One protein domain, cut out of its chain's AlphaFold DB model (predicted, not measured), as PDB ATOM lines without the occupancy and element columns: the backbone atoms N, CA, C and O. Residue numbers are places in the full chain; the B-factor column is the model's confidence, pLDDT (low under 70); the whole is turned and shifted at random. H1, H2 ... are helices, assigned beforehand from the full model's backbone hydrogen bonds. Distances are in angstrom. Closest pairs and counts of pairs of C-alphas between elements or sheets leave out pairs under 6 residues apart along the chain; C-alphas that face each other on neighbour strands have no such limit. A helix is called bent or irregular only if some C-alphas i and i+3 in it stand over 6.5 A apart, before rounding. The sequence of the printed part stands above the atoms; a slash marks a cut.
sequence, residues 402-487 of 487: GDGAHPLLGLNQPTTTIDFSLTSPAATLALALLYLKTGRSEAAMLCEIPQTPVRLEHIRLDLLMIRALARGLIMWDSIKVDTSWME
ATOM      1  N   GLY A 402      24.724  16.357 -42.034       48.25
ATOM      2  CA  GLY A 402      26.057  16.730 -41.544       48.25
ATOM      3  C   GLY A 402      26.869  17.527 -42.571       48.25
ATOM      4  O   GLY A 402      27.834  18.193 -42.214       48.25
ATOM      5  N   ASP A 403      26.432  17.499 -43.831       43.53
ATOM      6  CA  ASP A 403      27.165  17.995 -44.998       43.53
ATOM      7  C   ASP A 403      26.565  19.278 -45.614       43.53
ATOM      8  O   ASP A 403      27.173  19.925 -46.463       43.53
ATOM      9  N   GLY A 404      25.360  19.678 -45.195       40.88
ATOM     10  CA  GLY A 404      24.544  20.665 -45.898       40.88
ATOM     11  C   GLY A 404      23.946  21.732 -44.989       40.88
ATOM     12  O   GLY A 404      22.807  21.589 -44.551       40.88
ATOM     13  N   ALA A 405      24.707  22.812 -44.762       35.97
ATOM     14  CA  ALA A 405      24.237  24.214 -44.663       35.97
ATOM     15  C   ALA A 405      25.320  25.188 -44.153       35.97
ATOM     16  O   ALA A 405      25.107  26.399 -44.175       35.97
ATOM     17  N   HIS A 406      26.486  24.697 -43.740       41.06
ATOM     18  CA  HIS A 406      27.642  25.534 -43.443       41.06
ATOM     19  C   HIS A 406      28.829  24.954 -44.209       41.06
ATOM     20  O   HIS A 406      29.067  23.754 -44.086       41.06
ATOM     21  N   PRO A 407      29.561  25.740 -45.022       38.06
ATOM     22  CA  PRO A 407      30.853  25.294 -45.520       38.06
ATOM     23  C   PRO A 407      31.638  24.810 -44.303       38.06
ATOM     24  O   PRO A 407      31.778  25.585 -43.356       38.06
ATOM     25  N   LEU A 408      32.075  23.546 -44.286       46.16
ATOM     26  CA  LEU A 408      32.973  23.049 -43.248       46.16
ATOM     27  C   LEU A 408      34.152  24.030 -43.179       46.16
ATOM     28  O   LEU A 408      34.979  24.108 -44.095       46.16
ATOM     29  N   LEU A 409      34.143  24.861 -42.135       43.72
ATOM     30  CA  LEU A 409      35.155  25.868 -41.841       43.72
ATOM     31  C   LEU A 409      36.476  25.117 -41.706       43.72
ATOM     32  O   LEU A 409      36.681  24.415 -40.722       43.72
ATOM     33  N   GLY A 410      37.326  25.159 -42.734       41.34
ATOM     34  CA  GLY A 410      38.475  24.249 -42.764       41.34
ATOM     35  C   GLY A 410      38.887  23.686 -44.121       41.34
ATOM     36  O   GLY A 410      39.989  23.148 -44.218       41.34
ATOM     37  N   LEU A 411      38.041  23.760 -45.157       43.66
ATOM     38  CA  LEU A 411      38.324  23.067 -46.430       43.66
ATOM     39  C   LEU A 411      38.525  23.990 -47.645       43.66
ATOM     40  O   LEU A 411      39.142  23.565 -48.617       43.66
ATOM     41  N   ASN A 412      38.122  25.266 -47.572       39.34
ATOM     42  CA  ASN A 412      38.329  26.261 -48.637       39.34
ATOM     43  C   ASN A 412      39.142  27.476 -48.137       39.34
ATOM     44  O   ASN A 412      39.059  27.838 -46.966       39.34
ATOM     45  N   GLN A 413      39.945  28.079 -49.030       36.47
ATOM     46  CA  GLN A 413      40.842  29.224 -48.768       36.47
ATOM     47  C   GLN A 413      40.139  30.428 -48.088       36.47
ATOM     48  O   GLN A 413      38.934  30.607 -48.263       36.47
ATOM     49  N   PRO A 414      40.875  31.259 -47.316       36.97
ATOM     50  CA  PRO A 414      40.314  32.071 -46.240       36.97
ATOM     51  C   PRO A 414      39.774  33.413 -46.740       36.97
ATOM     52  O   PRO A 414      40.439  34.112 -47.503       36.97
ATOM     53  N   THR A 415      38.608  33.826 -46.246       35.91
ATOM     54  CA  THR A 415      38.154  35.225 -46.360       35.91
ATOM     55  C   THR A 415      37.782  35.872 -45.028       35.91
ATOM     56  O   THR A 415      37.440  37.051 -45.026       35.91
ATOM     57  N   THR A 416      37.913  35.196 -43.881       33.47
ATOM     58  CA  THR A 416      37.630  35.814 -42.573       33.47
ATOM     59  C   THR A 416      38.522  35.291 -41.443       33.47
ATOM     60  O   THR A 416      39.042  34.179 -41.480       33.47
ATOM     61  N   THR A 417      38.709  36.162 -40.454       35.81
ATOM     62  CA  THR A 417      39.599  36.121 -39.284       35.81
ATOM     63  C   THR A 417      39.211  35.060 -38.241       35.81
ATOM     64  O   THR A 417      38.867  35.399 -37.110       35.81
ATOM     65  N   ILE A 418      39.207  33.786 -38.624       43.53
ATOM     66  CA  ILE A 418      39.130  32.643 -37.704       43.53
ATOM     67  C   ILE A 418      40.464  31.910 -37.827       43.53
ATOM     68  O   ILE A 418      40.879  31.607 -38.950       43.53
ATOM     69  N   ASP A 419      41.133  31.632 -36.707       49.91
ATOM     70  CA  ASP A 419      42.384  30.873 -36.682       49.91
ATOM     71  C   ASP A 419      42.124  29.422 -37.110       49.91
ATOM     72  O   ASP A 419      41.934  28.494 -36.327       49.91
ATOM     73  N   PHE A 420      42.132  29.224 -38.426       56.72
ATOM     74  CA  PHE A 420      41.881  27.967 -39.129       56.72
ATOM     75  C   PHE A 420      42.785  26.819 -38.657       56.72
ATOM     76  O   PHE A 420      42.483  25.648 -38.878       56.72
ATOM     77  N   SER A 421      43.905  27.138 -38.005       60.81
ATOM     78  CA  SER A 421      44.895  26.154 -37.578       60.81
ATOM     79  C   SER A 421      44.383  25.177 -36.513       60.81
ATOM     80  O   SER A 421      44.823  24.029 -36.524       60.81
ATOM     81  N   LEU A 422      43.451  25.585 -35.638       67.06
ATOM     82  CA  LEU A 422      42.974  24.735 -34.539       67.06
ATOM     83  C   LEU A 422      41.724  23.923 -34.909       67.06
ATOM     84  O   LEU A 422      41.592  22.765 -34.520       67.06
ATOM     85  N   THR A 423      40.823  24.497 -35.710       76.31
ATOM     86  CA  THR A 423      39.566  23.844 -36.113       76.31
ATOM     87  C   THR A 423      39.704  22.973 -37.362       76.31
ATOM     88  O   THR A 423      38.938  22.025 -37.523       76.31
ATOM     89  N   SER A 424      40.700  23.215 -38.226       82.25
ATOM     90  CA  SER A 424      40.915  22.414 -39.444       82.25
ATOM     91  C   SER A 424      41.201  20.923 -39.177       82.25
ATOM     92  O   SER A 424      40.596  20.087 -39.858       82.25
ATOM     93  N   PRO A 425      42.025  20.537 -38.178       86.88
ATOM     94  CA  PRO A 425      42.174  19.137 -37.766       86.88
ATOM     95  C   PRO A 425      40.844  18.485 -37.369       86.88
ATOM     96  O   PRO A 425      40.517  17.398 -37.849       86.88
ATOM     97  N   ALA A 426      40.051  19.182 -36.549       87.38
ATOM     98  CA  ALA A 426      38.752  18.710 -36.085       87.38
ATOM     99  C   ALA A 426      37.757  18.550 -37.241       87.38
ATOM    100  O   ALA A 426      37.099  17.519 -37.335       87.38
ATOM    101  N   ALA A 427      37.697  19.517 -38.161       86.50
ATOM    102  CA  ALA A 427      36.847  19.454 -39.350       86.50
ATOM    103  C   ALA A 427      37.247  18.304 -40.292       86.50
ATOM    104  O   ALA A 427      36.384  17.607 -40.823       86.50
ATOM    105  N   THR A 428      38.551  18.067 -40.468       89.12
ATOM    106  CA  THR A 428      39.066  16.968 -41.301       89.12
ATOM    107  C   THR A 428      38.694  15.605 -40.706       89.12
ATOM    108  O   THR A 428      38.227  14.722 -41.426       89.12
ATOM    109  N   LEU A 429      38.839  15.438 -39.386       91.50
ATOM    110  CA  LEU A 429      38.400  14.226 -38.685       91.50
ATOM    111  C   LEU A 429      36.879  14.067 -38.701       91.50
ATOM    112  O   LEU A 429      36.386  12.968 -38.933       91.50
ATOM    113  N   ALA A 430      36.129  15.149 -38.501       90.19
ATOM    114  CA  ALA A 430      34.672  15.144 -38.555       90.19
ATOM    115  C   ALA A 430      34.163  14.672 -39.929       90.19
ATOM    116  O   ALA A 430      33.251  13.845 -39.993       90.19
ATOM    117  N   LEU A 431      34.791  15.124 -41.020       88.94
ATOM    118  CA  LEU A 431      34.492  14.641 -42.368       88.94
ATOM    119  C   LEU A 431      34.835  13.148 -42.515       88.94
ATOM    120  O   LEU A 431      34.028  12.378 -43.031       88.94
ATOM    121  N   ALA A 432      36.002  12.723 -42.017       91.56
ATOM    122  CA  ALA A 432      36.430  11.325 -42.063       91.56
ATOM    123  C   ALA A 432      35.464  10.381 -41.334       91.56
ATOM    124  O   ALA A 432      35.168   9.301 -41.838       91.56
ATOM    125  N   LEU A 433      34.969  10.789 -40.163       91.50
ATOM    126  CA  LEU A 433      34.013  10.025 -39.362       91.50
ATOM    127  C   LEU A 433      32.654   9.924 -40.061       91.50
ATOM    128  O   LEU A 433      32.108   8.827 -40.182       91.50
ATOM    129  N   LEU A 434      32.137  11.037 -40.588       89.50
ATOM    130  CA  LEU A 434      30.864  11.065 -41.316       89.50
ATOM    131  C   LEU A 434      30.884  10.145 -42.550       89.50
ATOM    132  O   LEU A 434      29.908   9.443 -42.825       89.50
ATOM    133  N   TYR A 435      32.019  10.116 -43.256       89.50
ATOM    134  CA  TYR A 435      32.238   9.346 -44.483       89.50
ATOM    135  C   TYR A 435      32.987   8.020 -44.287       89.50
ATOM    136  O   TYR A 435      33.407   7.394 -45.268       89.50
ATOM    137  N   LEU A 436      33.139   7.570 -43.041       93.00
ATOM    138  CA  LEU A 436      33.896   6.373 -42.688       93.00
ATOM    139  C   LEU A 436      33.404   5.151 -43.478       93.00
ATOM    140  O   LEU A 436      32.223   4.816 -43.426       93.00
ATOM    141  N   LYS A 437      34.317   4.473 -44.188       93.44
ATOM    142  CA  LYS A 437      34.044   3.264 -44.997       93.44
ATOM    143  C   LYS A 437      32.984   3.425 -46.095       93.44
ATOM    144  O   LYS A 437      32.446   2.438 -46.582       93.44
ATOM    145  N   THR A 438      32.675   4.651 -46.510       90.06
ATOM    146  CA  THR A 438      31.659   4.888 -47.551       90.06
ATOM    147  C   THR A 438      32.198   4.714 -48.970       90.06
ATOM    148  O   THR A 438      31.410   4.609 -49.909       90.06
ATOM    149  N   GLY A 439      33.526   4.749 -49.156       87.62
ATOM    150  CA  GLY A 439      34.168   4.667 -50.472       87.62
ATOM    151  C   GLY A 439      33.902   5.871 -51.388       87.62
ATOM    152  O   GLY A 439      34.234   5.830 -52.574       87.62
ATOM    153  N   ARG A 440      33.297   6.954 -50.876       88.44
ATOM    154  CA  ARG A 440      32.959   8.142 -51.673       88.44
ATOM    155  C   ARG A 440      34.209   8.945 -52.016       88.44
ATOM    156  O   ARG A 440      34.776   9.645 -51.178       88.44
ATOM    157  N   SER A 441      34.597   8.896 -53.289       87.31
ATOM    158  CA  SER A 441      35.785   9.596 -53.788       87.31
ATOM    159  C   SER A 441      35.679  11.121 -53.671       87.31
ATOM    160  O   SER A 441      36.685  11.768 -53.408       87.31
ATOM    161  N   GLU A 442      34.479  11.698 -53.795       86.94
ATOM    162  CA  GLU A 442      34.252  13.148 -53.648       86.94
ATOM    163  C   GLU A 442      34.661  13.669 -52.265       86.94
ATOM    164  O   GLU A 442      35.410  14.638 -52.167       86.94
ATOM    165  N   ALA A 443      34.250  12.978 -51.198       84.94
ATOM    166  CA  ALA A 443      34.643  13.322 -49.834       84.94
ATOM    167  C   ALA A 443      36.141  13.069 -49.593       84.94
ATOM    168  O   ALA A 443      36.811  13.865 -48.940       84.94
ATOM    169  N   ALA A 444      36.698  11.997 -50.167       87.44
ATOM    170  CA  ALA A 444      38.124  11.691 -50.061       87.44
ATOM    171  C   ALA A 444      39.020  12.752 -50.735       87.44
ATOM    172  O   ALA A 444      40.116  13.015 -50.239       87.44
ATOM    173  N   MET A 445      38.559  13.383 -51.824       86.31
ATOM    174  CA  MET A 445      39.277  14.475 -52.502       86.31
ATOM    175  C   MET A 445      39.404  15.730 -51.628       86.31
ATOM    176  O   MET A 445      40.402  16.441 -51.719       86.31
ATOM    177  N   LEU A 446      38.447  15.988 -50.731       84.62
ATOM    178  CA  LEU A 446      38.534  17.110 -49.786       84.62
ATOM    179  C   LEU A 446      39.691  16.942 -48.783       84.62
ATOM    180  O   LEU A 446      40.235  17.931 -48.294       84.62
ATOM    181  N   CYS A 447      40.097  15.697 -48.517       84.31
ATOM    182  CA  CYS A 447      41.209  15.339 -47.633       84.31
ATOM    183  C   CYS A 447      42.520  15.067 -48.389       84.31
ATOM    184  O   CYS A 447      43.441  14.479 -47.824       84.31
ATOM    185  N   GLU A 448      42.628  15.443 -49.665       81.56
ATOM    186  CA  GLU A 448      43.819  15.140 -50.454       81.56
ATOM    187  C   GLU A 448      45.061  15.905 -49.955       81.56
ATOM    188  O   GLU A 448      45.009  17.075 -49.548       81.56
ATOM    189  N   ILE A 449      46.206  15.217 -49.981       82.81
ATOM    190  CA  ILE A 449      47.510  15.813 -49.688       82.81
ATOM    191  C   ILE A 449      47.903  16.685 -50.888       82.81
ATOM    192  O   ILE A 449      47.936  16.178 -52.016       82.81
ATOM    193  N   PRO A 450      48.214  17.980 -50.695       83.44
ATOM    194  CA  PRO A 450      48.613  18.824 -51.809       83.44
ATOM    195  C   PRO A 450      49.893  18.315 -52.467       83.44
ATOM    196  O   PRO A 450      50.891  18.081 -51.796       83.44
ATOM    197  N   GLN A 451      49.877  18.223 -53.794       80.06
ATOM    198  CA  GLN A 451      51.014  17.742 -54.587       80.06
ATOM    199  C   GLN A 451      51.990  18.859 -54.995       80.06
ATOM    200  O   GLN A 451      53.019  18.598 -55.609       80.06
ATOM    201  N   THR A 452      51.672  20.125 -54.694       85.25
ATOM    202  CA  THR A 452      52.513  21.268 -55.069       85.25
ATOM    203  C   THR A 452      53.286  21.810 -53.864       85.25
ATOM    204  O   THR A 452      52.681  22.032 -52.811       85.25
ATOM    205  N   PRO A 453      54.597  22.096 -54.002       80.94
ATOM    206  CA  PRO A 453      55.442  22.528 -52.884       80.94
ATOM    207  C   PRO A 453      54.935  23.827 -52.244       80.94
ATOM    208  O   PRO A 453      54.877  23.936 -51.025       80.94
ATOM    209  N   VAL A 454      54.425  24.758 -53.058       81.88
ATOM    210  CA  VAL A 454      53.826  26.014 -52.577       81.88
ATOM    211  C   VAL A 454      52.627  25.756 -51.659       81.88
ATOM    212  O   VAL A 454      52.442  26.465 -50.679       81.88
ATOM    213  N   ARG A 455      51.797  24.741 -51.934       73.69
ATOM    214  CA  ARG A 455      50.653  24.405 -51.068       73.69
ATOM    215  C   ARG A 455      51.080  23.627 -49.825       73.69
ATOM    216  O   ARG A 455      50.428  23.770 -48.799       73.69
ATOM    217  N   LEU A 456      52.152  22.840 -49.911       80.25
ATOM    218  CA  LEU A 456      52.746  22.121 -48.779       80.25
ATOM    219  C   LEU A 456      53.352  23.075 -47.740       80.25
ATOM    220  O   LEU A 456      53.150  22.859 -46.551       80.25
ATOM    221  N   GLU A 457      54.007  24.161 -48.164       79.31
ATOM    222  CA  GLU A 457      54.600  25.164 -47.255       79.31
ATOM    223  C   GLU A 457      53.572  25.865 -46.350       79.31
ATOM    224  O   GLU A 457      53.915  26.340 -45.270       79.31
ATOM    225  N   HIS A 458      52.304  25.914 -46.767       73.75
ATOM    226  CA  HIS A 458      51.230  26.597 -46.039       73.75
ATOM    227  C   HIS A 458      50.438  25.669 -45.101       73.75
ATOM    228  O   HIS A 458      49.498  26.126 -44.449       73.75
ATOM    229  N   ILE A 459      50.769  24.373 -45.038       76.12
ATOM    230  CA  ILE A 459      50.043  23.390 -44.227       76.12
ATOM    231  C   ILE A 459      50.945  22.857 -43.118       76.12
ATOM    232  O   ILE A 459      52.068  22.424 -43.355       76.12
ATOM    233  N   ARG A 460      50.423  22.844 -41.888       80.69
ATOM    234  CA  ARG A 460      51.110  22.243 -40.742       80.69
ATOM    235  C   ARG A 460      51.231  20.719 -40.912       80.69
ATOM    236  O   ARG A 460      50.320  20.060 -41.410       80.69
ATOM    237  N   LEU A 461      52.353  20.155 -40.468       84.00
ATOM    238  CA  LEU A 461      52.682  18.737 -40.658       84.00
ATOM    239  C   LEU A 461      51.685  17.777 -39.979       84.00
ATOM    240  O   LEU A 461      51.355  16.728 -40.528       84.00
ATOM    241  N   ASP A 462      51.169  18.152 -38.813       84.75
ATOM    242  CA  ASP A 462      50.128  17.419 -38.083       84.75
ATOM    243  C   ASP A 462      48.830  17.287 -38.896       84.75
ATOM    244  O   ASP A 462      48.236  16.209 -38.968       84.75
ATOM    245  N   LEU A 463      48.424  18.351 -39.589       84.75
ATOM    246  CA  LEU A 463      47.245  18.341 -40.449       84.75
ATOM    247  C   LEU A 463      47.433  17.448 -41.686       84.75
ATOM    248  O   LEU A 463      46.469  16.833 -42.139       84.75
ATOM    249  N   LEU A 464      48.655  17.327 -42.219       87.44
ATOM    250  CA  LEU A 464      48.947  16.395 -43.319       87.44
ATOM    251  C   LEU A 464      48.730  14.942 -42.891       87.44
ATOM    252  O   LEU A 464      48.104  14.177 -43.626       87.44
ATOM    253  N   MET A 465      49.182  14.581 -41.688       89.56
ATOM    254  CA  MET A 465      48.963  13.248 -41.126       89.56
ATOM    255  C   MET A 465      47.467  12.955 -40.953       89.56
ATOM    256  O   MET A 465      46.991  11.892 -41.348       89.56
ATOM    257  N   ILE A 466      46.706  13.919 -40.425       90.56
ATOM    258  CA  ILE A 466      45.256  13.775 -40.232       90.56
ATOM    259  C   ILE A 466      44.525  13.651 -41.573       90.56
ATOM    260  O   ILE A 466      43.600  12.852 -41.686       90.56
ATOM    261  N   ARG A 467      44.947  14.384 -42.608       89.94
ATOM    262  CA  ARG A 467      44.390  14.274 -43.967       89.94
ATOM    263  C   ARG A 467      44.665  12.916 -44.605       89.94
ATOM    264  O   ARG A 467      43.748  12.312 -45.162       89.94
ATOM    265  N   ALA A 468      45.892  12.410 -44.472       91.12
ATOM    266  CA  ALA A 468      46.258  11.074 -44.935       91.12
ATOM    267  C   ALA A 468      45.396   9.998 -44.253       91.12
ATOM    268  O   ALA A 468      44.788   9.163 -44.927       91.12
ATOM    269  N   LEU A 469      45.271  10.085 -42.923       93.06
ATOM    270  CA  LEU A 469      44.422   9.202 -42.129       93.06
ATOM    271  C   LEU A 469      42.954   9.296 -42.562       93.06
ATOM    272  O   LEU A 469      42.330   8.275 -42.832       93.06
ATOM    273  N   ALA A 470      42.412  10.509 -42.677       92.44
ATOM    274  CA  ALA A 470      41.033  10.757 -43.082       92.44
ATOM    275  C   ALA A 470      40.714  10.129 -44.444       92.44
ATOM    276  O   ALA A 470      39.698   9.451 -44.593       92.44
ATOM    277  N   ARG A 471      41.609  10.291 -45.425       91.44
ATOM    278  CA  ARG A 471      41.464   9.674 -46.745       91.44
ATOM    279  C   ARG A 471      41.448   8.147 -46.659       91.44
ATOM    280  O   ARG A 471      40.617   7.525 -47.320       91.44
ATOM    281  N   GLY A 472      42.318   7.552 -45.839       91.94
ATOM    282  CA  GLY A 472      42.327   6.109 -45.583       91.94
ATOM    283  C   GLY A 472      41.031   5.617 -44.929       91.94
ATOM    284  O   GLY A 472      40.453   4.634 -45.378       91.94
ATOM    285  N   LEU A 473      40.521   6.342 -43.929       94.06
ATOM    286  CA  LEU A 473      39.262   6.021 -43.251       94.06
ATOM    287  C   LEU A 473      38.053   6.049 -44.204       94.06
ATOM    288  O   LEU A 473      37.190   5.173 -44.136       94.06
ATOM    289  N   ILE A 474      37.996   7.024 -45.117       93.12
ATOM    290  CA  ILE A 474      36.924   7.128 -46.121       93.12
ATOM    291  C   ILE A 474      37.048   6.009 -47.165       93.12
ATOM    292  O   ILE A 474      36.075   5.308 -47.452       93.12
ATOM    293  N   MET A 475      38.254   5.818 -47.709       93.44
ATOM    294  CA  MET A 475      38.577   4.821 -48.738       93.44
ATOM    295  C   MET A 475      39.062   3.505 -48.116       93.44
ATOM    296  O   MET A 475      40.064   2.936 -48.552       93.44
ATOM    297  N   TRP A 476      38.358   3.021 -47.093       94.19
ATOM    298  CA  TRP A 476      38.796   1.893 -46.263       94.19
ATOM    299  C   TRP A 476      39.126   0.626 -47.060       94.19
ATOM    300  O   TRP A 476      40.143  -0.013 -46.809       94.19
ATOM    301  N   ASP A 477      38.322   0.304 -48.075       93.00
ATOM    302  CA  ASP A 477      38.511  -0.894 -48.909       93.00
ATOM    303  C   ASP A 477      39.760  -0.823 -49.802       93.00
ATOM    304  O   ASP A 477      40.201  -1.831 -50.349       93.00
ATOM    305  N   SER A 478      40.341   0.370 -49.963       90.38
ATOM    306  CA  SER A 478      41.583   0.560 -50.716       90.38
ATOM    307  C   SER A 478      42.841   0.300 -49.888       90.38
ATOM    308  O   SER A 478      43.921   0.241 -50.475       90.38
ATOM    309  N   ILE A 479      42.718   0.160 -48.561       92.56
ATOM    310  CA  ILE A 479      43.846  -0.074 -47.653       92.56
ATOM    311  C   ILE A 479      44.390  -1.484 -47.863       92.56
ATOM    312  O   ILE A 479      43.647  -2.467 -47.837       92.56
ATOM    313  N   LYS A 480      45.708  -1.589 -48.028       92.56
ATOM    314  CA  LYS A 480      46.417  -2.859 -48.162       92.56
ATOM    315  C   LYS A 480      47.582  -2.937 -47.170       92.56
ATOM    316  O   LYS A 480      48.048  -1.924 -46.663       92.56
ATOM    317  N   VAL A 481      48.017  -4.160 -46.864       92.38
ATOM    318  CA  VAL A 481      49.056  -4.452 -45.852       92.38
ATOM    319  C   VAL A 481      50.472  -4.471 -46.466       92.38
ATOM    320  O   VAL A 481      51.444  -4.800 -45.795       92.38
ATOM    321  N   ASP A 482      50.622  -4.139 -47.750       93.12
ATOM    322  CA  ASP A 482      51.906  -4.097 -48.449       93.12
ATOM    323  C   ASP A 482      52.649  -2.771 -48.249       93.12
ATOM    324  O   ASP A 482      52.060  -1.692 -48.206       93.12
ATOM    325  N   THR A 483      53.981  -2.849 -48.192       91.19
ATOM    326  CA  THR A 483      54.848  -1.665 -48.107       91.19
ATOM    327  C   THR A 483      54.693  -0.752 -49.320       91.19
ATOM    328  O   THR A 483      54.736   0.457 -49.159       91.19
ATOM    329  N   SER A 484      54.410  -1.307 -50.504       90.69
ATOM    330  CA  SER A 484      54.154  -0.536 -51.729       90.69
ATOM    331  C   SER A 484      52.860   0.277 -51.716       90.69
ATOM    332  O   SER A 484      52.691   1.134 -52.574       90.69
ATOM    333  N   TRP A 485      51.926  -0.006 -50.807       88.25
ATOM    334  CA  TRP A 485      50.748   0.838 -50.605       88.25
ATOM    335  C   TRP A 485      51.021   1.976 -49.616       88.25
ATOM    336  O   TRP A 485      50.390   3.028 -49.701       88.25
ATOM    337  N   MET A 486      51.936   1.745 -48.668       84.25
ATOM    338  CA  MET A 486      52.378   2.743 -47.690       84.25
ATOM    339  C   MET A 486      53.343   3.777 -48.290       84.25
ATOM    340  O   MET A 486      53.341   4.921 -47.839       84.25
ATOM    341  N   GLU A 487      54.184   3.355 -49.240       82.44
ATOM    342  CA  GLU A 487      55.067   4.205 -50.059       82.44
ATOM    343  C   GLU A 487      54.279   4.998 -51.109       82.44
ATOM    344  O   GLU A 487      54.586   6.204 -51.270       82.44
TER     345      GLU A 487
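This is residues 402 to 487 of the 487 residues of the protein "Anaphase-promoting complex subunit 1" of Puccinia sorghi (UniProt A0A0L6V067). H1 and H4, the two longer helices, lie side by side, with short H2 packed on residues 470 to 474 of H4. Residues 479 to 487, with H5, stick out. The printed part has 86 residues with five named helices, H1 to H5, and no named strand: all helix, compact, radius of gyration of the C-alphas 13.5 A, spans 43 by 31 by 18 A.

H1, residues 420 to 434, starts at C-alpha (41.881, 27.967, -39.129); it is only just irregular, C-alphas 422 and 425 being 6.51 A apart. H4, residues 461 to 474, ends at C-alpha (36.924, 7.128, -46.121). Each is 20.3 A long. H2 is 441 to 446, H3 453 to 456, H5 483 to 486.

H1 and H4 touch, the same way, at 14 degrees, a shallow tilt; closest C-alphas Ala 432 and Ala 470, 4.7 A. H2 and H4 touch, opposite ways; closest C-alphas Ala 444 and Arg 471, 5.1 A. H3 and H5 touch no helix. Every O i to N i+4 pair is within hydrogen-bond range in H4, 9 of 11 in H1, 1 of 2 in H2; H3 and H5 are too short.

The farthest C-alphas, Thr 417 and Asp 482, are 43.0 A apart. The printed part has no cut and no long link. Residues 402 to 422 have pLDDT under 70.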